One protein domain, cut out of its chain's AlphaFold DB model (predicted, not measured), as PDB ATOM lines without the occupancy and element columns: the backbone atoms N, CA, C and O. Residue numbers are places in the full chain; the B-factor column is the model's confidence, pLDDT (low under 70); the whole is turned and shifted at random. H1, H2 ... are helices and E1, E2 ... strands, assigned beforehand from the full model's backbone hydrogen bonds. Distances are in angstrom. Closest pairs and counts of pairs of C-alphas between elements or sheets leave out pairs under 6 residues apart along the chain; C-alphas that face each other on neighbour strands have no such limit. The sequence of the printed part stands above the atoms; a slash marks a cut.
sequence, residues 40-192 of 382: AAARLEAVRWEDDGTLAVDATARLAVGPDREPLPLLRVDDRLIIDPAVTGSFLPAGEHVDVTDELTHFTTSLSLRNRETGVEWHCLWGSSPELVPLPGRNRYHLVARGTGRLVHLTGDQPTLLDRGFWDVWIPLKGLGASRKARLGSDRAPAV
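AT A GLANCE: This is residues 40 to 192 of the 382 residues of an uncharacterized protein of Streptomyces gilvigriseus (UniProt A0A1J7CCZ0). What shape does the backbone make? It is a narrow, flattened, nearly closed barrel, with E1, E2 and E7 in one wall, E5, E8 and E9 in the other, and E6 bending from one wall to the other; the E3 and E4 hairpin and grazing H1 extend it at one end, and loop 151 to 164 at the other. What are its parts and size? The printed part has 153 residues and is mostly strand, with two named helices and nine named strands; along the chain E1 to E4 come first, then H1 and H2, then E5 to E9, and the nine strands make one branched, strongly twisted sheet whose neighbour pairs are antiparallel. It is only just compact, close to loose, with a radius of gyration of the C-alphas of 17.8 A, and only just elongated, spanning 58 by 29 by 27 A.

IN THESE COORDINATES: Where does the first half run? E1, residues 40 to 49, begins at C-alpha 40 (-16.037, -73.413, 99.143) and bends by 57 degrees at residue 45. E2 is residues 55 to 65, 30.6 A long, E3 74 to 77, E4 80 to 83, H1 85 to 88 and H2 102 to 106. And the rest? E5 is residues 111 to 115, E6 121 to 134, 34.0 A, E7 140 to 150, 32.8 A, and E8 165 to 175, 31.4 A. E9, residues 178 to 183, ends at C-alpha 183 (-13.744, -71.297, 91.264).

HOW THE PARTS SIT: How do the strands pair? E1 and E2 are a hairpin (N 43 and O 60, 2.8 A), and E2 is beside E7 (N 61 and O 145, 2.8 A). E7 has E2 and E3 on one side (N 74 and O 141, 2.8 A) and E6 on the other (N 131 and O 144, 2.8 A), while E3 and E4 are a hairpin (N 75 and O 82, 2.8 A). Where does E6 turn? It bends by 75 degrees at residue 125, pairing with E5 over 121 to 124 (N 113 and O 122, 2.8 A); E5 also pairs with E8 (N 114 and O 168, 2.8 A), and E8 with E9 (N 173 and O 180, 2.8 A). E5 E6 E7 are a meander, each strand the antiparallel neighbour of the one before, and with E8 a Greek key, the first strand being the antiparallel neighbour of the fourth. What brings the edges together? The closest C-alphas of edge strands E1 and E9, Ala 40 and Ala 182, are 4.9 A apart. How do the helices stand? H1 only grazes the sheet; H2 is on it at a height of 5.2 A, over none of its strands, and has 0 of 1 O i to N i+4 pairs and 1 of 2 O i to N i+3 pairs within hydrogen-bond range, while H1 is too short for an i+4 pair.

THE WHOLE: How far does it reach? The C-alphas farthest apart, of Ala 94 and Asp 157, are 59.6 A apart. Is it unbroken and sure? The printed part has no cut; the links H1 to H2 and E7 to E8 are long. Mean pLDDT of the printed part is 92.6, with residues 153 to 160 under 70.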
ATOM      1  N   ALA A  40     -14.998 -74.222  99.759       97.94
ATOM      2  CA  ALA A  40     -16.037 -73.413  99.143       97.94
ATOM      3  C   ALA A  40     -16.562 -74.148  97.905       97.94
ATOM      4  O   ALA A  40     -15.770 -74.680  97.124       97.94
ATOM      5  N   ALA A  41     -17.876 -74.139  97.717       98.06
ATOM      6  CA  ALA A  41     -18.539 -74.566  96.494       98.06
ATOM      7  C   ALA A  41     -19.386 -73.406  95.970       98.06
ATOM      8  O   ALA A  41     -19.981 -72.670  96.760       98.06
ATOM      9  N   ALA A  42     -19.423 -73.238  94.653       98.19
ATOM     10  CA  ALA A  42     -20.254 -72.238  94.012       98.19
ATOM     11  C   ALA A  42     -20.834 -72.782  92.715       98.19
ATOM     12  O   ALA A  42     -20.138 -73.482  91.976       98.19
ATOM     13  N   ARG A  43     -22.080 -72.407  92.447       98.31
ATOM     14  CA  ARG A  43     -22.810 -72.760  91.242       98.31
ATOM     15  C   ARG A  43     -23.183 -71.498  90.481       98.31
ATOM     16  O   ARG A  43     -23.698 -70.544  91.061       98.31
ATOM     17  N   LEU A  44     -22.897 -71.490  89.183       98.75
ATOM     18  CA  LEU A  44     -23.280 -70.412  88.274       98.75
ATOM     19  C   LEU A  44     -24.697 -70.670  87.751       98.75
ATOM     20  O   LEU A  44     -24.912 -71.610  86.989       98.75
ATOM     21  N   GLU A  45     -25.655 -69.843  88.152       98.50
ATOM     22  CA  GLU A  45     -27.066 -70.030  87.794       98.50
ATOM     23  C   GLU A  45     -27.415 -69.333  86.477       98.50
ATOM     24  O   GLU A  45     -28.158 -69.877  85.663       98.50
ATOM     25  N   ALA A  46     -26.857 -68.144  86.239       97.94
ATOM     26  CA  ALA A  46     -27.111 -67.386  85.022       97.94
ATOM     27  C   ALA A  46     -25.938 -66.479  84.642       97.94
ATOM     28  O   ALA A  46     -25.151 -66.046  85.485       97.94
ATOM     29  N   VAL A  47     -25.862 -66.159  83.350       97.00
ATOM     30  CA  VAL A  47     -24.963 -65.144  82.787       97.00
ATOM     31  C   VAL A  47     -25.749 -64.324  81.783       97.00
ATOM     32  O   VAL A  47     -26.564 -64.860  81.030       97.00
ATOM     33  N   ARG A  48     -25.486 -63.021  81.754       94.88
ATOM     34  CA  ARG A  48     -26.073 -62.114  80.772       94.88
ATOM     35  C   ARG A  48     -25.143 -60.941  80.505       94.88
ATOM     36  O   ARG A  48     -24.503 -60.428  81.420       94.88
ATOM     37  N   TRP A  49     -25.112 -60.506  79.256       93.25
ATOM     38  CA  TRP A  49     -24.580 -59.194  78.916       93.25
ATOM     39  C   TRP A  49     -25.671 -58.154  79.155       93.25
ATOM     40  O   TRP A  49     -26.785 -58.305  78.654       93.25
ATOM     41  N   GLU A  50     -25.359 -57.140  79.954       90.88
ATOM     42  CA  GLU A  50     -26.182 -55.942  80.108       90.88
ATOM     43  C   GLU A  50     -25.984 -55.016  78.885       90.88
ATOM     44  O   GLU A  50     -25.021 -55.155  78.123       90.88
ATOM     45  N   ASP A  51     -26.909 -54.077  78.664       86.62
ATOM     46  CA  ASP A  51     -26.923 -53.197  77.476       86.62
ATOM     47  C   ASP A  51     -25.675 -52.308  77.348       86.62
ATOM     48  O   ASP A  51     -25.306 -51.881  76.250       86.62
ATOM     49  N   ASP A  52     -25.035 -52.033  78.481       82.69
ATOM     50  CA  ASP A  52     -23.807 -51.255  78.636       82.69
ATOM     51  C   ASP A  52     -22.542 -52.114  78.427       82.69
ATOM     52  O   ASP A  52     -21.415 -51.641  78.581       82.69
ATOM     53  N   GLY A  53     -22.716 -53.389  78.084       84.94
ATOM     54  CA  GLY A  53     -21.636 -54.335  77.899       84.94
ATOM     55  C   GLY A  53     -21.030 -54.893  79.177       84.94
ATOM     56  O   GLY A  53     -19.942 -55.466  79.125       84.94
ATOM     57  N   THR A  54     -21.710 -54.750  80.310       88.94
ATOM     58  CA  THR A  54     -21.317 -55.388  81.560       88.94
ATOM     59  C   THR A  54     -21.694 -56.872  81.552       88.94
ATOM     60  O   THR A  54     -22.819 -57.232  81.207       88.94
ATOM     61  N   LEU A  55     -20.773 -57.760  81.953       92.69
ATOM     62  CA  LEU A  55     -21.103 -59.177  82.166       92.69
ATOM     63  C   LEU A  55     -21.662 -59.365  83.576       92.69
ATOM     64  O   LEU A  55     -20.905 -59.338  84.552       92.69
ATOM     65  N   ALA A  56     -22.969 -59.579  83.675       95.44
ATOM     66  CA  ALA A  56     -23.631 -59.917  84.924       95.44
ATOM     67  C   ALA A  56     -23.739 -61.438  85.100       95.44
ATOM     68  O   ALA A  56     -23.991 -62.178  84.144       95.44
ATOM     69  N   VAL A  57     -23.560 -61.895  86.338       97.75
ATOM     70  CA  VAL A  57     -23.677 -63.301  86.736       97.75
ATOM     71  C   VAL A  57     -24.560 -63.432  87.963       97.75
ATOM     72  O   VAL A  57     -24.455 -62.625  88.885       97.75
ATOM     73  N   ASP A  58     -25.378 -64.478  87.991       98.50
ATOM     74  CA  ASP A  58     -26.110 -64.900  89.183       98.50
ATOM     75  C   ASP A  58     -25.496 -66.212  89.670       98.50
ATOM     76  O   ASP A  58     -25.255 -67.127  88.876       98.50
ATOM     77  N   ALA A  59     -25.198 -66.302  90.963       98.56
ATOM     78  CA  ALA A  59     -24.534 -67.466  91.527       98.56
ATOM     79  C   ALA A  59     -25.028 -67.783  92.937       98.56
ATOM     80  O   ALA A  59     -25.446 -66.906  93.699       98.56
ATOM     81  N   THR A  60     -24.914 -69.058  93.289       98.50
ATOM     82  CA  THR A  60     -25.064 -69.535  94.659       98.50
ATOM     83  C   THR A  60     -23.718 -70.015  95.182       98.50
ATOM     84  O   THR A  60     -22.888 -70.525  94.428       98.50
ATOM     85  N   ALA A  61     -23.461 -69.820  96.470       98.31
ATOM     86  CA  ALA A  61     -22.210 -70.215  97.094       98.31
ATOM     87  C   ALA A  61     -22.441 -70.729  98.515       98.31
ATOM     88  O   ALA A  61     -23.254 -70.193  99.265       98.31
ATOM     89  N   ARG A  62     -21.711 -71.778  98.894       98.00
ATOM     90  CA  ARG A  62     -21.817 -72.423 100.207       98.00
ATOM     91  C   ARG A  62     -20.476 -72.968 100.674       98.00
ATOM     92  O   ARG A  62     -19.571 -73.215  99.872       98.00
ATOM     93  N   LEU A  63     -20.369 -73.210 101.977       98.00
ATOM     94  CA  LEU A  63     -19.336 -74.099 102.497       98.00
ATOM     95  C   LEU A  63     -19.760 -75.555 102.278       98.00
ATOM     96  O   LEU A  63     -20.938 -75.914 102.360       98.00
ATOM     97  N   ALA A  64     -18.778 -76.379 101.952       97.31
ATOM     98  CA  ALA A  64     -18.928 -77.788 101.654       97.31
ATOM     99  C   ALA A  64     -17.898 -78.592 102.445       97.31
ATOM    100  O   ALA A  64     -16.823 -78.076 102.739       97.31
ATOM    101  N   VAL A  65     -18.197 -79.843 102.769       95.62
ATOM    102  CA  VAL A  65     -17.331 -80.739 103.536       95.62
ATOM    103  C   VAL A  65     -17.147 -82.059 102.790       95.62
ATOM    104  O   VAL A  65     -18.027 -82.509 102.061       95.62
ATOM    105  N   GLY A  66     -15.980 -82.676 102.969       91.50
ATOM    106  CA  GLY A  66     -15.683 -83.990 102.401       91.50
ATOM    107  C   GLY A  66     -15.353 -83.979 100.898       91.50
ATOM    108  O   GLY A  66     -15.309 -82.918 100.266       91.50
ATOM    109  N   PRO A  67     -15.051 -85.161 100.331       88.38
ATOM    110  CA  PRO A  67     -14.672 -85.309  98.925       88.38
ATOM    111  C   PRO A  67     -15.833 -85.006  97.968       88.38
ATOM    112  O   PRO A  67     -15.616 -84.344  96.953       88.38
ATOM    113  N   ASP A  68     -17.056 -85.381  98.345       90.88
ATOM    114  CA  ASP A  68     -18.271 -85.216  97.531       90.88
ATOM    115  C   ASP A  68     -18.832 -83.786  97.568       90.88
ATOM    116  O   ASP A  68     -19.805 -83.458  96.893       90.88
ATOM    117  N   ARG A  69     -18.185 -82.891  98.328       93.38
ATOM    118  CA  ARG A  69     -18.589 -81.488  98.504       93.38
ATOM    119  C   ARG A  69     -20.030 -81.353  99.008       93.38
ATOM    120  O   ARG A  69     -20.743 -80.411  98.629       93.38
ATOM    121  N   GLU A  70     -20.428 -82.233  99.915       96.00
ATOM    122  CA  GLU A  70     -21.699 -82.128 100.627       96.00
ATOM    123  C   GLU A  70     -21.794 -80.789 101.366       96.00
ATOM    124  O   GLU A  70     -20.769 -80.249 101.790       96.00
ATOM    125  N   PRO A  71     -22.980 -80.177 101.489       97.31
ATOM    126  CA  PRO A  71     -23.170 -78.992 102.317       97.31
ATOM    127  C   PRO A  71     -22.578 -79.144 103.712       97.31
ATOM    128  O   PRO A  71     -22.758 -80.189 104.323       97.31
ATOM    129  N   LEU A  72     -21.909 -78.107 104.232       97.38
ATOM    130  CA  LEU A  72     -21.538 -78.085 105.647       97.38
ATOM    131  C   LEU A  72     -22.834 -78.050 106.480       97.38
ATOM    132  O   LEU A  72     -23.533 -77.030 106.432       97.38
ATOM    133  N   PRO A  73     -23.177 -79.132 107.198       97.56
ATOM    134  CA  PRO A  73     -24.466 -79.228 107.855       97.56
ATOM    135  C   PRO A  73     -24.459 -78.455 109.176       97.56
ATOM    136  O   PRO A  73     -23.504 -78.506 109.956       97.56
ATOM    137  N   LEU A  74     -25.557 -77.753 109.415       97.75
ATOM    138  CA  LEU A  74     -25.893 -77.081 110.659       97.75
ATOM    139  C   LEU A  74     -27.090 -77.791 111.286       97.75
ATOM    140  O   LEU A  74     -28.015 -78.195 110.578       97.75
ATOM    141  N   LEU A  75     -27.095 -77.908 112.606       97.81
ATOM    142  CA  LEU A  75     -28.216 -78.427 113.377       97.81
ATOM    143  C   LEU A  75     -28.790 -77.298 114.228       97.81
ATOM    144  O   LEU A  75     -28.047 -76.583 114.903       97.81
ATOM    145  N   ARG A  76     -30.113 -77.138 114.199       97.88
ATOM    146  CA  ARG A  76     -30.809 -76.251 115.129       97.88
ATOM    147  C   ARG A  76     -31.158 -77.010 116.404       97.88
ATOM    148  O   ARG A  76     -31.889 -78.002 116.349       97.88
ATOM    149  N   VAL A  77     -30.651 -76.514 117.525       96.56
ATOM    150  CA  VAL A  77     -30.945 -76.991 118.878       96.56
ATOM    151  C   VAL A  77     -31.481 -75.789 119.643       96.56
ATOM    152  O   VAL A  77     -30.763 -74.806 119.819       96.56
ATOM    153  N   ASP A  78     -32.760 -75.842 120.002       94.62
ATOM    154  CA  ASP A  78     -33.515 -74.694 120.515       94.62
ATOM    155  C   ASP A  78     -33.388 -73.481 119.568       94.62
ATOM    156  O   ASP A  78     -33.657 -73.599 118.367       94.62
ATOM    157  N   ASP A  79     -32.924 -72.340 120.077       94.50
ATOM    158  CA  ASP A  79     -32.700 -71.109 119.305       94.50
ATOM    159  C   ASP A  79     -31.260 -70.967 118.784       94.50
ATOM    160  O   ASP A  79     -30.875 -69.917 118.262       94.50
ATOM    161  N   ARG A  80     -30.437 -72.013 118.920       96.56
ATOM    162  CA  ARG A  80     -29.025 -72.005 118.522       96.56
ATOM    163  C   ARG A  80     -28.787 -72.832 117.269       96.56
ATOM    164  O   ARG A  80     -29.417 -73.863 117.033       96.56
ATOM    165  N   LEU A  81     -27.834 -72.379 116.463       97.25
ATOM    166  CA  LEU A  81     -27.318 -73.107 115.312       97.25
ATOM    167  C   LEU A  81     -25.908 -73.582 115.614       97.25
ATOM    168  O   LEU A  81     -24.995 -72.784 115.825       97.25
ATOM    169  N   ILE A  82     -25.741 -74.900 115.603       96.81
ATOM    170  CA  ILE A  82     -24.456 -75.554 115.808       96.81
ATOM    171  C   ILE A  82     -23.992 -76.222 114.516       96.81
ATOM    172  O   ILE A  82     -24.816 -76.618 113.689       96.81
ATOM    173  N   ILE A  83     -22.683 -76.390 114.331       96.31
ATOM    174  CA  ILE A  83     -22.190 -77.327 113.309       96.31
ATOM    175  C   ILE A  83     -22.622 -78.739 113.725       96.31
ATOM    176  O   ILE A  83     -22.455 -79.115 114.885       96.31
ATOM    177  N   ASP A  84     -23.196 -79.495 112.786       96.00
ATOM    178  CA  ASP A  84     -23.752 -80.826 113.043       96.00
ATOM    179  C   ASP A  84     -22.711 -81.743 113.729       96.00
ATOM    180  O   ASP A  84     -21.612 -81.936 113.186       96.00
ATOM    181  N   PRO A  85     -23.032 -82.350 114.890       95.00
ATOM    182  CA  PRO A  85     -22.138 -83.272 115.585       95.00
ATOM    183  C   PRO A  85     -21.627 -84.430 114.720       95.00
ATOM    184  O   PRO A  85     -20.536 -84.938 114.976       95.00
ATOM    185  N   ALA A  86     -22.349 -84.810 113.660       92.94
ATOM    186  CA  ALA A  86     -21.896 -85.825 112.710       92.94
ATOM    187  C   ALA A  86     -20.554 -85.474 112.038       92.94
ATOM    188  O   ALA A  86     -19.803 -86.375 111.669       92.94
ATOM    189  N   VAL A  87     -20.222 -84.181 111.892       93.38
ATOM    190  CA  VAL A  87     -18.939 -83.741 111.311       93.38
ATOM    191  C   VAL A  87     -17.931 -83.249 112.353       93.38
ATOM    192  O   VAL A  87     -16.749 -83.127 112.028       93.38
ATOM    193  N   THR A  88     -18.356 -83.002 113.598       93.62
ATOM    194  CA  THR A  88     -17.480 -82.489 114.670       93.62
ATOM    195  C   THR A  88     -17.145 -83.502 115.762       93.62
ATOM    196  O   THR A  88     -16.158 -83.320 116.470       93.62
ATOM    197  N   GLY A  89     -17.898 -84.598 115.883       91.12
ATOM    198  CA  GLY A  89     -17.738 -85.595 116.951       91.12
ATOM    199  C   GLY A  89     -16.396 -86.334 116.950       91.12
ATOM    200  O   GLY A  89     -16.036 -86.961 117.936       91.12
ATOM    201  N   SER A  90     -15.616 -86.232 115.869       87.62
ATOM    202  CA  SER A  90     -14.253 -86.783 115.811       87.62
ATOM    203  C   SER A  90     -13.208 -85.957 116.574       87.62
ATOM    204  O   SER A  90     -12.103 -86.449 116.798       87.62
ATOM    205  N   PHE A  91     -13.520 -84.709 116.941       90.50
ATOM    206  CA  PHE A  91     -12.591 -83.800 117.628       90.50
ATOM    207  C   PHE A  91     -13.209 -83.025 118.794       90.50
ATOM    208  O   PHE A  91     -12.528 -82.193 119.392       90.50
ATOM    209  N   LEU A  92     -14.475 -83.282 119.113       90.81
ATOM    210  CA  LEU A  92     -15.142 -82.747 120.292       90.81
ATOM    211  C   LEU A  92     -15.613 -83.899 121.183       90.81
ATOM    212  O   LEU A  92     -16.132 -84.886 120.657       90.81
ATOM    213  N   PRO A  93     -15.468 -83.780 122.514       87.81
ATOM    214  CA  PRO A  93     -16.110 -84.688 123.454       87.81
ATOM    215  C   PRO A  93     -17.628 -84.753 123.246       87.81
ATOM    216  O   PRO A  93     -18.251 -83.798 122.776       87.81
ATOM    217  N   ALA A  94     -18.238 -85.872 123.638       88.25
ATOM    218  CA  ALA A  94     -19.688 -86.020 123.599       88.25
ATOM    219  C   ALA A  94     -20.376 -84.898 124.402       88.25
ATOM    220  O   ALA A  94     -19.999 -84.622 125.539       88.25
ATOM    221  N   GLY A  95     -21.375 -84.253 123.795       87.75
ATOM    222  CA  GLY A  95     -22.108 -83.127 124.388       87.75
ATOM    223  C   GLY A  95     -21.472 -81.747 124.180       87.75
ATOM    224  O   GLY A  95     -22.131 -80.746 124.443       87.75
ATOM    225  N   GLU A  96     -20.237 -81.652 123.671       91.25
ATOM    226  CA  GLU A  96     -19.666 -80.367 123.252       91.25
ATOM    227  C   GLU A  96     -20.099 -80.016 121.816       91.25
ATOM    228  O   GLU A  96     -20.110 -80.857 120.911       91.25
ATOM    229  N   HIS A  97     -20.448 -78.746 121.594       93.31
ATOM    230  CA  HIS A  97     -20.999 -78.265 120.328       93.31
ATOM    231  C   HIS A  97     -20.288 -77.013 119.817       93.31
ATOM    232  O   HIS A  97     -19.748 -76.211 120.580       93.31
ATOM    233  N   VAL A  98     -20.320 -76.833 118.494       94.12
ATOM    234  CA  VAL A  98     -19.780 -75.644 117.825       94.12
ATOM    235  C   VAL A  98     -20.912 -74.675 117.541       94.12
ATOM    236  O   VAL A  98     -21.477 -74.709 116.452       94.12
ATOM    237  N   ASP A  99     -21.251 -73.831 118.512       94.75
ATOM    238  CA  ASP A  99     -22.237 -72.767 118.311       94.75
ATOM    239  C   ASP A  99     -21.684 -71.697 117.361       94.75
ATOM    240  O   ASP A  99     -20.651 -71.073 117.630       94.75
ATOM    241  N   VAL A 100     -22.384 -71.521 116.240       96.12
ATOM    242  CA  VAL A 100     -22.082 -70.563 115.172       96.12
ATOM    243  C   VAL A 100     -23.191 -69.527 114.986       96.12
ATOM    244  O   VAL A 100     -23.160 -68.785 114.008       96.12
ATOM    245  N   THR A 101     -24.161 -69.459 115.901       95.06
ATOM    246  CA  THR A 101     -25.345 -68.588 115.811       95.06
ATOM    247  C   THR A 101     -24.958 -67.140 115.518       95.06
ATOM    248  O   THR A 101     -25.414 -66.563 114.531       95.06
ATOM    249  N   ASP A 102     -24.037 -66.584 116.307       91.88
ATOM    250  CA  ASP A 102     -23.616 -65.184 116.180       91.88
ATOM    251  C   ASP A 102     -22.782 -64.940 114.906       91.88
ATOM    252  O   ASP A 102     -22.779 -63.844 114.342       91.88
ATOM    253  N   GLU A 103     -22.115 -65.978 114.388       92.38
ATOM    254  CA  GLU A 103     -21.272 -65.877 113.192       92.38
ATOM    255  C   GLU A 103     -22.058 -65.796 111.887       92.38
ATOM    256  O   GLU A 103     -21.499 -65.394 110.863       92.38
ATOM    257  N   LEU A 104     -23.341 -66.160 111.897       92.75
ATOM    258  CA  LEU A 104     -24.180 -66.111 110.700       92.75
ATOM    259  C   LEU A 104     -24.299 -64.688 110.157       92.75
ATOM    260  O   LEU A 104     -24.302 -64.496 108.943       92.75
ATOM    261  N   THR A 105     -24.311 -63.690 111.045       91.69
ATOM    262  CA  THR A 105     -24.355 -62.269 110.665       91.69
ATOM    263  C   THR A 105     -23.076 -61.793 109.967       91.69
ATOM    264  O   THR A 105     -23.092 -60.804 109.236       91.69
ATOM    265  N   HIS A 106     -21.975 -62.526 110.136       92.12
ATOM    266  CA  HIS A 106     -20.675 -62.247 109.529       92.12
ATOM    267  C   HIS A 106     -20.371 -63.137 108.322       92.12
ATOM    268  O   HIS A 106     -19.278 -63.047 107.749       92.12
ATOM    269  N   PHE A 107     -21.316 -63.989 107.913       95.25
ATOM    270  CA  PHE A 107     -21.152 -64.777 106.707       95.25
ATOM    271  C   PHE A 107     -21.231 -63.874 105.479       95.25
ATOM    272  O   PHE A 107     -22.284 -63.358 105.109       95.25
ATOM    273  N   THR A 108     -20.089 -63.689 104.832       96.38
ATOM    274  CA  THR A 108     -19.941 -62.796 103.689       96.38
ATOM    275  C   THR A 108     -19.441 -63.560 102.484       96.38
ATOM    276  O   THR A 108     -18.618 -64.478 102.574       96.38
ATOM    277  N   THR A 109     -19.930 -63.147 101.322       97.31
ATOM    278  CA  THR A 109     -19.404 -63.593 100.039       97.31
ATOM    279  C   THR A 109     -19.078 -62.386  99.181       97.31
ATOM    280  O   THR A 109     -19.640 -61.307  99.361       97.31
ATOM    281  N   SER A 110     -18.127 -62.557  98.276       97.25
ATOM    282  CA  SER A 110     -17.734 -61.530  97.313       97.25
ATOM    283  C   SER A 110     -17.511 -62.169  95.951       97.25
ATOM    284  O   SER A 110     -17.384 -63.387  95.858       97.25
ATOM    285  N   LEU A 111     -17.381 -61.350  94.916       97.25
ATOM    286  CA  LEU A 111     -16.995 -61.783  93.579       97.25
ATOM    287  C   LEU A 111     -15.645 -61.152  93.230       97.25
ATOM    288  O   LEU A 111     -15.431 -59.967  93.494       97.25
ATOM    289  N   SER A 112     -14.728 -61.926  92.657       96.38
ATOM    290  CA  SER A 112     -13.457 -61.395  92.163       96.38
ATOM    291  C   SER A 112     -13.028 -62.030  90.846       96.38
ATOM    292  O   SER A 112     -13.369 -63.169  90.525       96.38
ATOM    293  N   LEU A 113     -12.255 -61.275  90.074       96.56
ATOM    294  CA  LEU A 113     -11.527 -61.743  88.906       96.56
ATOM    295  C   LEU A 113     -10.049 -61.821  89.256       96.56
ATOM    296  O   LEU A 113      -9.510 -60.891  89.840       96.56
ATOM    297  N   ARG A 114      -9.369 -62.898  88.873       96.56
ATOM    298  CA  ARG A 114      -7.926 -63.030  89.081       96.56
ATOM    299  C   ARG A 114      -7.218 -63.236  87.754       96.56
ATOM    300  O   ARG A 114      -7.537 -64.181  87.046       96.56
ATOM    301  N   ASN A 115      -6.252 -62.400  87.411       95.81
ATOM    302  CA  ASN A 115      -5.414 -62.644  86.249       95.81
ATOM    303  C   ASN A 115      -4.552 -63.887  86.516       95.81
ATOM    304  O   ASN A 115      -3.854 -63.967  87.530       95.81
ATOM    305  N   ARG A 116      -4.624 -64.873  85.623       95.56
ATOM    306  CA  ARG A 116      -3.938 -66.159  85.791       95.56
ATOM    307  C   ARG A 116      -2.416 -66.032  85.778       95.56
ATOM    308  O   ARG A 116      -1.744 -66.820  86.433       95.56
ATOM    309  N   GLU A 117      -1.886 -65.072  85.030       95.19
ATOM    310  CA  GLU A 117      -0.446 -64.923  84.809       95.19
ATOM    311  C   GLU A 117       0.185 -63.972  85.815       95.19
ATOM    312  O   GLU A 117       1.198 -64.302  86.422       95.19
ATOM    313  N   THR A 118      -0.427 -62.808  86.030       95.44
ATOM    314  CA  THR A 118       0.127 -61.793  86.940       95.44
ATOM    315  C   THR A 118      -0.313 -61.996  88.386       95.44
ATOM    316  O   THR A 118       0.246 -61.398  89.300       95.44
ATOM    317  N   GLY A 119      -1.344 -62.814  88.618       95.44
ATOM    318  CA  GLY A 119      -1.931 -63.032  89.935       95.44
ATOM    319  C   GLY A 119      -2.769 -61.864  90.463       95.44
ATOM    320  O   GLY A 119      -3.384 -62.040  91.516       95.44
ATOM    321  N   VAL A 120      -2.826 -60.734  89.742       94.69
ATOM    322  CA  VAL A 120      -3.626 -59.543  90.081       94.69
ATOM    323  C   VAL A 120      -5.076 -59.946  90.315       94.69
ATOM    324  O   VAL A 120      -5.667 -60.648  89.496       94.69
ATOM    325  N   GLU A 121      -5.651 -59.505  91.431       94.75
ATOM    326  CA  GLU A 121      -7.038 -59.779  91.798       94.75
ATOM    327  C   GLU A 121      -7.844 -58.477  91.791       94.75
ATOM    328  O   GLU A 121      -7.446 -57.479  92.386       94.75
ATOM    329  N   TRP A 122      -8.979 -58.503  91.101       91.88
ATOM    330  CA  TRP A 122      -9.919 -57.405  90.986       91.88
ATOM    331  C   TRP A 122     -11.226 -57.767  91.688       91.88
ATOM    332  O   TRP A 122     -11.835 -58.794  91.380       91.88
ATOM    333  N   HIS A 123     -11.679 -56.929  92.618       92.38
ATOM    334  CA  HIS A 123     -12.951 -57.131  93.312       92.38
ATOM    335  C   HIS A 123     -14.113 -56.551  92.503       92.38
ATOM    336  O   HIS A 123     -14.107 -55.388  92.103       92.38
ATOM    337  N   CYS A 124     -15.119 -57.382  92.264       92.31
ATOM    338  CA  CYS A 124     -16.284 -57.055  91.456       92.31
ATOM    339  C   CYS A 124     -17.445 -56.576  92.333       92.31
ATOM    340  O   CYS A 124     -17.539 -56.928  93.512       92.31
ATOM    341  N   LEU A 125     -18.375 -55.824  91.737       91.06
ATOM    342  CA  LEU A 125     -19.639 -55.515  92.400       91.06
ATOM    343  C   LEU A 125     -20.420 -56.813  92.607       91.06
ATOM    344  O   LEU A 125     -20.603 -57.590  91.668       91.06
ATOM    345  N   TRP A 126     -20.874 -57.033  93.836       94.75
ATOM    346  CA  TRP A 126     -21.562 -58.246  94.254       94.75
ATOM    347  C   TRP A 126     -22.577 -57.909  95.338       94.75
ATOM    348  O   TRP A 126     -22.214 -57.384  96.391       94.75
ATOM    349  N   GLY A 127     -23.844 -58.205  95.073       94.31
ATOM    350  CA  GLY A 127     -24.901 -58.195  96.075       94.31
ATOM    351  C   GLY A 127     -25.275 -59.631  96.397       94.31
ATOM    352  O   GLY A 127     -25.623 -60.380  95.488       94.31
ATOM    353  N   SER A 128     -25.212 -60.019  97.670       95.88
ATOM    354  CA  SER A 128     -25.659 -61.345  98.103       95.88
ATOM    355  C   SER A 128     -26.394 -61.302  99.423       95.88
ATOM    356  O   SER A 128     -26.157 -60.417 100.244       95.88
ATOM    357  N   SER A 129     -27.252 -62.295  99.615       95.06
ATOM    358  CA  SER A 129     -27.937 -62.554 100.869       95.06
ATOM    359  C   SER A 129     -27.681 -64.005 101.286       95.06
ATOM    360  O   SER A 129     -27.893 -64.913 100.471       95.06
ATOM    361  N   PRO A 130     -27.157 -64.245 102.500       96.44
ATOM    362  CA  PRO A 130     -27.073 -65.582 103.060       96.44
ATOM    363  C   PRO A 130     -28.438 -66.051 103.566       96.44
ATOM    364  O   PRO A 130     -29.154 -65.317 104.239       96.44
ATOM    365  N   GLU A 131     -28.770 -67.303 103.279       96.94
ATOM    366  CA  GLU A 131     -30.027 -67.937 103.661       96.94
ATOM    367  C   GLU A 131     -29.767 -69.328 104.243       96.94
ATOM    368  O   GLU A 131     -28.917 -70.080 103.751       96.94
ATOM    369  N   LEU A 132     -30.511 -69.675 105.293       97.56
ATOM    370  CA  LEU A 132     -30.551 -71.033 105.824       97.56
ATOM    371  C   LEU A 132     -31.506 -71.875 104.986       97.56
ATOM    372  O   LEU A 132     -32.718 -71.677 105.019       97.56
ATOM    373  N   VAL A 133     -30.952 -72.849 104.279       98.12
ATOM    374  CA  VAL A 133     -31.713 -73.786 103.458       98.12
ATOM    375  C   VAL A 133     -31.836 -75.115 104.216       98.12
ATOM    376  O   VAL A 133     -30.840 -75.569 104.783       98.12
ATOM    377  N   PRO A 134     -33.022 -75.743 104.288       98.00
ATOM    378  CA  PRO A 134     -33.183 -77.043 104.939       98.00
ATOM    379  C   PRO A 134     -32.385 -78.158 104.251       98.00
ATOM    380  O   PRO A 134     -32.284 -78.202 103.026       98.00
ATOM    381  N   LEU A 135     -31.864 -79.092 105.045       97.44
ATOM    382  CA  LEU A 135     -31.297 -80.363 104.592       97.44
ATOM    383  C   LEU A 135     -32.215 -81.528 104.996       97.44
ATOM    384  O   LEU A 135     -33.012 -81.381 105.922       97.44
ATOM    385  N   PRO A 136     -32.085 -82.712 104.365       95.62
ATOM    386  CA  PRO A 136     -32.764 -83.913 104.834       95.62
ATOM    387  C   PRO A 136     -32.461 -84.216 106.311       95.62
ATOM    388  O   PRO A 136     -31.302 -84.243 106.745       95.62
ATOM    389  N   GLY A 137     -33.525 -84.487 107.068       93.00
ATOM    390  CA  GLY A 137     -33.489 -84.716 108.512       93.00
ATOM    391  C   GLY A 137     -34.106 -83.566 109.312       93.00
ATOM    392  O   GLY A 137     -34.252 -82.442 108.838       93.00
ATOM    393  N   ARG A 138     -34.507 -83.859 110.550       93.81
ATOM    394  CA  ARG A 138     -35.167 -82.880 111.422       93.81
ATOM    395  C   ARG A 138     -34.187 -81.776 111.824       93.81
ATOM    396  O   ARG A 138     -33.109 -82.079 112.320       93.81
ATOM    397  N   ASN A 139     -34.598 -80.516 111.668       96.56
ATOM    398  CA  ASN A 139     -33.856 -79.331 112.122       96.56
ATOM    399  C   ASN A 139     -32.437 -79.188 111.536       96.56
ATOM    400  O   ASN A 139     -31.588 -78.527 112.137       96.56
ATOM    401  N   ARG A 140     -32.167 -79.794 110.373       97.81
ATOM    402  CA  ARG A 140     -30.873 -79.695 109.689       97.81
ATOM    403  C   ARG A 140     -30.936 -78.652 108.584       97.81
ATOM    404  O   ARG A 140     -31.910 -78.585 107.839       97.81
ATOM    405  N   TYR A 141     -29.883 -77.856 108.474       98.38
ATOM    406  CA  TYR A 141     -29.781 -76.746 107.534       98.38
ATOM    407  C   TYR A 141     -28.379 -76.662 106.939       98.38
ATOM    408  O   TYR A 141     -27.433 -77.259 107.441       98.38
ATOM    409  N   HIS A 142     -28.224 -75.855 105.900       97.62
ATOM    410  CA  HIS A 142     -26.937 -75.322 105.481       97.62
ATOM    411  C   HIS A 142     -27.084 -73.861 105.083       97.62
ATOM    412  O   HIS A 142     -28.174 -73.400 104.748       97.62
ATOM    413  N   LEU A 143     -25.975 -73.129 105.122       97.69
ATOM    414  CA  LEU A 143     -25.952 -71.724 104.750       97.69
ATOM    415  C   LEU A 143     -25.577 -71.572 103.274       97.69
ATOM    416  O   LEU A 143     -24.525 -72.054 102.837       97.69
ATOM    417  N   VAL A 144     -26.431 -70.890 102.514       98.19
ATOM    418  CA  VAL A 144     -26.237 -70.606 101.089       98.19
ATOM    419  C   VAL A 144     -26.313 -69.103 100.872       98.19
ATOM    420  O   VAL A 144     -27.328 -68.486 101.165       98.19
ATOM    421  N   ALA A 145     -25.261 -68.506 100.322       97.94
ATOM    422  CA  ALA A 145     -25.332 -67.151  99.795       97.94
ATOM    423  C   ALA A 145     -25.824 -67.193  98.352       97.94
ATOM    424  O   ALA A 145     -25.214 -67.850  97.507       97.94
ATOM    425  N   ARG A 146     -26.906 -66.471  98.071       98.25
ATOM    426  CA  ARG A 146     -27.394 -66.235  96.709       98.25
ATOM    427  C   ARG A 146     -27.110 -64.792  96.343       98.25
ATOM    428  O   ARG A 146     -27.334 -63.901  97.164       98.25
ATOM    429  N   GLY A 147     -26.602 -64.553  95.143       96.75
ATOM    430  CA  GLY A 147     -26.280 -63.196  94.741       96.75
ATOM    431  C   GLY A 147     -26.119 -62.992  93.250       96.75
ATOM    432  O   GLY A 147     -26.046 -63.937  92.462       96.75
ATOM    433  N   THR A 148     -26.029 -61.716  92.904       97.50
ATOM    434  CA  THR A 148     -25.787 -61.216  91.557       97.50
ATOM    435  C   THR A 148     -24.555 -60.327  91.587       97.50
ATOM    436  O   THR A 148     -24.400 -59.482  92.474       97.50
ATOM    437  N   GLY A 149     -23.685 -60.480  90.593       95.00
ATOM    438  CA  GLY A 149     -22.515 -59.629  90.439       95.00
ATOM    439  C   GLY A 149     -22.251 -59.190  89.019       95.00
ATOM    440  O   GLY A 149     -22.823 -59.716  88.069       95.00
ATOM    441  N   ARG A 150     -21.358 -58.209  88.903       93.44
ATOM    442  CA  ARG A 150     -20.930 -57.592  87.645       93.44
ATOM    443  C   ARG A 150     -19.424 -57.738  87.504       93.44
ATOM    444  O   ARG A 150     -18.674 -57.178  88.300       93.44
ATOM    445  N   LEU A 151     -18.991 -58.539  86.532       87.69
ATOM    446  CA  LEU A 151     -17.592 -58.948  86.383       87.69
ATOM    447  C   LEU A 151     -16.739 -57.893  85.686       87.69
ATOM    448  O   LEU A 151     -15.634 -57.601  86.129       87.69
ATOM    449  N   VAL A 152     -17.245 -57.332  84.592       77.06
ATOM    450  CA  VAL A 152     -16.505 -56.404  83.729       77.06
ATOM    451  C   VAL A 152     -17.409 -55.235  83.416       77.06
ATOM    452  O   VAL A 152     -18.560 -55.477  83.087       77.06
ATOM    453  N   HIS A 153     -16.888 -54.011  83.464       68.75
ATOM    454  CA  HIS A 153     -17.580 -52.821  82.976       68.75
ATOM    455  C   HIS A 153     -16.857 -52.311  81.724       68.75
ATOM    456  O   HIS A 153     -15.717 -51.849  81.790       68.75
ATOM    457  N   LEU A 154     -17.497 -52.445  80.560       62.53
ATOM    458  CA  LEU A 154     -16.890 -52.100  79.266       62.53
ATOM    459  C   LEU A 154     -17.253 -50.698  78.763       62.53
ATOM    460  O   LEU A 154     -16.725 -50.273  77.735       62.53
ATOM    461  N   THR A 155     -18.108 -49.968  79.477       55.47
ATOM    462  CA  THR A 155     -18.530 -48.604  79.131       55.47
ATOM    463  C   THR A 155     -18.299 -47.632  80.292       55.47
ATOM    464  O   THR A 155     -18.401 -47.998  81.462       55.47
ATOM    465  N   GLY A 156     -17.953 -46.384  79.957       52.59
ATOM    466  CA  GLY A 156     -17.718 -45.284  80.903       52.59
ATOM    467  C   GLY A 156     -16.244 -44.986  81.215       52.59
ATOM    468  O   GLY A 156     -15.353 -45.781  80.912       52.59
ATOM    469  N   ASP A 157     -16.011 -43.837  81.859       50.91
ATOM    470  CA  ASP A 157     -14.693 -43.322  82.293       50.91
ATOM    471  C   ASP A 157     -14.151 -44.025  83.554       50.91
ATOM    472  O   ASP A 157     -13.183 -43.584  84.173       50.91
ATOM    473  N   GLN A 158     -14.800 -45.111  83.984       50.47
ATOM    474  CA  GLN A 158     -14.372 -45.879  85.147       50.47
ATOM    475  C   GLN A 158     -13.155 -46.757  84.787       50.47
ATOM    476  O   GLN A 158     -13.162 -47.424  83.747       50.47
ATOM    477  N   PRO A 159     -12.125 -46.803  85.650       46.53
ATOM    478  CA  PRO A 159     -10.831 -47.430  85.372       46.53
ATOM    479  C   PRO A 159     -10.833 -48.969  85.431       46.53
ATOM    480  O   PRO A 159      -9.770 -49.581  85.452       46.53
ATOM    481  N   THR A 160     -11.993 -49.629  85.441       56.25
ATOM    482  CA  THR A 160     -12.135 -51.098  85.431       56.25
ATOM    483  C   THR A 160     -11.864 -51.699  84.051       56.25
ATOM    484  O   THR A 160     -12.649 -52.477  83.506       56.25
ATOM    485  N   LEU A 161     -10.734 -51.330  83.459       71.31
ATOM    486  CA  LEU A 161     -10.201 -51.972  82.272       71.31
ATOM    487  C   LEU A 161      -9.383 -53.173  82.726       71.31
ATOM    488  O   LEU A 161      -8.330 -53.032  83.340       71.31
ATOM    489  N   LEU A 162      -9.894 -54.366  82.442       83.88
ATOM    490  CA  LEU A 162      -9.081 -55.562  82.571       83.88
ATOM    491  C   LEU A 162      -7.959 -55.488  81.538       83.88
ATOM    492  O   LEU A 162      -8.220 -55.359  80.338       83.88
ATOM    493  N   ASP A 163      -6.724 -55.616  82.005       86.44
ATOM    494  CA  ASP A 163      -5.586 -55.814  81.120       86.44
ATOM    495  C   ASP A 163      -5.751 -57.091  80.295       86.44
ATOM    496  O   ASP A 163      -6.509 -58.009  80.640       86.44
ATOM    497  N   ARG A 164      -4.980 -57.183  79.209       88.88
ATOM    498  CA  ARG A 164      -4.955 -58.395  78.392       88.88
ATOM    499  C   ARG A 164      -4.566 -59.607  79.231       88.88
ATOM    500  O   ARG A 164      -3.560 -59.592  79.937       88.88
ATOM    501  N   GLY A 165      -5.299 -60.703  79.085       91.69
ATOM    502  CA  GLY A 165      -4.992 -61.938  79.796       91.69
ATOM    503  C   GLY A 165      -6.197 -62.832  80.014       91.69
ATOM    504  O   GLY A 165      -7.302 -62.555  79.553       91.69
ATOM    505  N   PHE A 166      -5.953 -63.916  80.747       94.00
ATOM    506  CA  PHE A 166      -6.990 -64.832  81.198       94.00
ATOM    507  C   PHE A 166      -7.401 -64.468  82.620       94.00
ATOM    508  O   PHE A 166      -6.588 -64.541  83.544       94.00
ATOM    509  N   TRP A 167      -8.662 -64.092  82.784       96.00
ATOM    510  CA  TRP A 167      -9.218 -63.665  84.056       96.00
ATOM    511  C   TRP A 167     -10.153 -64.719  84.618       96.00
ATOM    512  O   TRP A 167     -11.196 -65.062  84.066       96.00
ATOM    513  N   ASP A 168      -9.740 -65.242  85.752       97.75
ATOM    514  CA  ASP A 168     -10.346 -66.336  86.458       97.75
ATOM    515  C   ASP A 168     -11.438 -65.812  87.421       97.75
ATOM    516  O   ASP A 168     -11.126 -65.061  88.338       97.75
ATOM    517  N   VAL A 169     -12.711 -66.231  87.275       98.19
ATOM    518  CA  VAL A 169     -13.835 -65.811  88.154       98.19
ATOM    519  C   VAL A 169     -13.932 -66.596  89.476       98.19
ATOM    520  O   VAL A 169     -14.154 -67.809  89.456       98.19
ATOM    521  N   TRP A 170     -13.772 -65.937  90.619       98.50
ATOM    522  CA  TRP A 170     -13.779 -66.542  91.956       98.50
ATOM    523  C   TRP A 170     -14.902 -65.991  92.839       98.50
ATOM    524  O   TRP A 170     -15.231 -64.810  92.772       98.50
ATOM    525  N   ILE A 171     -15.416 -66.834  93.738       98.31
ATOM    526  CA  ILE A 171     -16.292 -66.424  94.841       98.31
ATOM    527  C   ILE A 171     -15.590 -66.732  96.167       98.31
ATOM    528  O   ILE A 171     -15.570 -67.889  96.604       98.31
ATOM    529  N   PRO A 172     -14.946 -65.739  96.806       98.19
ATOM    530  CA  PRO A 172     -14.531 -65.850  98.197       98.19
ATOM    531  C   PRO A 172     -15.737 -65.946  99.142       98.19
ATOM    532  O   PRO A 172     -16.690 -65.181  99.012       98.19
ATOM    533  N   LEU A 173     -15.657 -66.855 100.112       97.56
ATOM    534  CA  LEU A 173     -16.600 -67.028 101.214       97.56
ATOM    535  C   LEU A 173     -15.859 -66.908 102.543       97.56
ATOM    536  O   LEU A 173     -14.803 -67.527 102.724       97.56
ATOM    537  N   LYS A 174     -16.425 -66.146 103.475       96.00
ATOM    538  CA  LYS A 174     -15.914 -65.978 104.837       96.00
ATOM    539  C   LYS A 174     -17.053 -66.143 105.834       96.00
ATOM    540  O   LYS A 174     -18.091 -65.518 105.666       96.00
ATOM    541  N   GLY A 175     -16.846 -66.953 106.864       92.81
ATOM    542  CA  GLY A 175     -17.805 -67.185 107.947       92.81
ATOM    543  C   GLY A 175     -17.678 -68.599 108.507       92.81
ATOM    544  O   GLY A 175     -16.962 -69.427 107.935       92.81
ATOM    545  N   LEU A 176     -18.344 -68.876 109.631       92.25
ATOM    546  CA  LEU A 176     -18.274 -70.169 110.330       92.25
ATOM    547  C   LEU A 176     -16.820 -70.576 110.657       92.25
ATOM    548  O   LEU A 176     -16.408 -71.720 110.471       92.25
ATOM    549  N   GLY A 177     -15.995 -69.596 111.035       88.88
ATOM    550  CA  GLY A 177     -14.563 -69.761 111.284       88.88
ATOM    551  C   GLY A 177     -13.708 -70.148 110.065       88.88
ATOM    552  O   GLY A 177     -12.530 -70.472 110.230       88.88
ATOM    553  N   ALA A 178     -14.255 -70.113 108.845       91.94
ATOM    554  CA  ALA A 178     -13.560 -70.480 107.615       91.94
ATOM    555  C   ALA A 178     -13.464 -69.309 106.623       91.94
ATOM    556  O   ALA A 178     -14.358 -68.478 106.498       91.94
ATOM    557  N   SER A 179     -12.365 -69.278 105.864       95.56
ATOM    558  CA  SER A 179     -12.185 -68.409 104.695       95.56
ATOM    559  C   SER A 179     -11.749 -69.274 103.520       95.56
ATOM    560  O   SER A 179     -10.688 -69.906 103.565       95.56
ATOM    561  N   ARG A 180     -12.589 -69.375 102.492       97.44
ATOM    562  CA  ARG A 180     -12.395 -70.260 101.334       97.44
ATOM    563  C   ARG A 180     -12.713 -69.507 100.045       97.44
ATOM    564  O   ARG A 180     -13.406 -68.500 100.071       97.44
ATOM    565  N   LYS A 181     -12.198 -69.979  98.910       97.88
ATOM    566  CA  LYS A 181     -12.523 -69.438  97.582       97.88
ATOM    567  C   LYS A 181     -13.021 -70.565  96.685       97.88
ATOM    568  O   LYS A 181     -12.374 -71.609  96.623       97.88
ATOM    569  N   ALA A 182     -14.148 -70.359  96.010       98.19
ATOM    570  CA  ALA A 182     -14.652 -71.259  94.975       98.19
ATOM    571  C   ALA A 182     -14.317 -70.708  93.589       98.19
ATOM    572  O   ALA A 182     -14.476 -69.513  93.333       98.19
ATOM    573  N   ARG A 183     -13.861 -71.586  92.695       98.00
ATOM    574  CA  ARG A 183     -13.744 -71.297  91.264       98.00
ATOM    575  C   ARG A 183     -15.146 -71.422  90.660       98.00
ATOM    576  O   ARG A 183     -15.794 -72.442  90.875       98.00
ATOM    577  N   LEU A 184     -15.633 -70.388  89.977       98.44
ATOM    578  CA  LEU A 184     -16.989 -70.385  89.422       98.44
ATOM    579  C   LEU A 184     -17.018 -71.062  88.044       98.44
ATOM    580  O   LEU A 184     -16.096 -70.885  87.250       98.44
ATOM    581  N   GLY A 185     -18.094 -71.790  87.738       98.06
ATOM    582  CA  GLY A 185     -18.412 -72.287  86.395       98.06
ATOM    583  C   GLY A 185     -18.386 -73.807  86.228       98.06
ATOM    584  O   GLY A 185     -19.151 -74.307  85.408       98.06
ATOM    585  N   SER A 186     -17.586 -74.550  87.006       97.44
ATOM    586  CA  SER A 186     -17.551 -76.021  86.890       97.44
ATOM    587  C   SER A 186     -18.892 -76.666  87.234       97.44
ATOM    588  O   SER A 186     -19.281 -77.655  86.628       97.44
ATOM    589  N   ASP A 187     -19.586 -76.082  88.210       97.88
ATOM    590  CA  ASP A 187     -20.982 -76.359  88.525       97.88
ATOM    591  C   ASP A 187     -21.817 -75.177  88.016       97.88
ATOM    592  O   ASP A 187     -21.601 -74.028  88.422       97.88
ATOM    593  N   ARG A 188     -22.711 -75.435  87.061       98.38
ATOM    594  CA  ARG A 188     -23.526 -74.402  86.418       98.38
ATOM    595  C   ARG A 188     -24.849 -74.942  85.895       98.38
ATOM    596  O   ARG A 188     -24.989 -76.136  85.632       98.38
ATOM    597  N   ALA A 189     -25.823 -74.054  85.733       98.19
ATOM    598  CA  ALA A 189     -27.082 -74.381  85.080       98.19
ATOM    599  C   ALA A 189     -26.879 -74.629  83.569       98.19
ATOM    600  O   ALA A 189     -26.138 -73.878  82.939       98.19
ATOM    601  N   PRO A 190     -27.572 -75.601  82.939       95.88
ATOM    602  CA  PRO A 190     -27.416 -75.877  81.502       95.88
ATOM    603  C   PRO A 190     -27.713 -74.677  80.589       95.88
ATOM    604  O   PRO A 190     -27.159 -74.554  79.500       95.88
ATOM    605  N   ALA A 191     -28.574 -73.758  81.038       95.44
ATOM    606  CA  ALA A 191     -28.923 -72.546  80.298       95.44
ATOM    607  C   ALA A 191     -27.762 -71.538  80.179       95.44
ATOM    608  O   ALA A 191     -27.842 -70.608  79.381       95.44
ATOM    609  N   VAL A 192     -26.682 -71.709  80.947       96.56
ATOM    610  CA  VAL A 192     -25.523 -70.809  80.958       96.56
ATOM    611  C   VAL A 192     -24.697 -70.909  79.675       96.56
ATOM    612  O   VAL A 192     -24.339 -69.880  79.102       96.56
TER     613      VAL A 192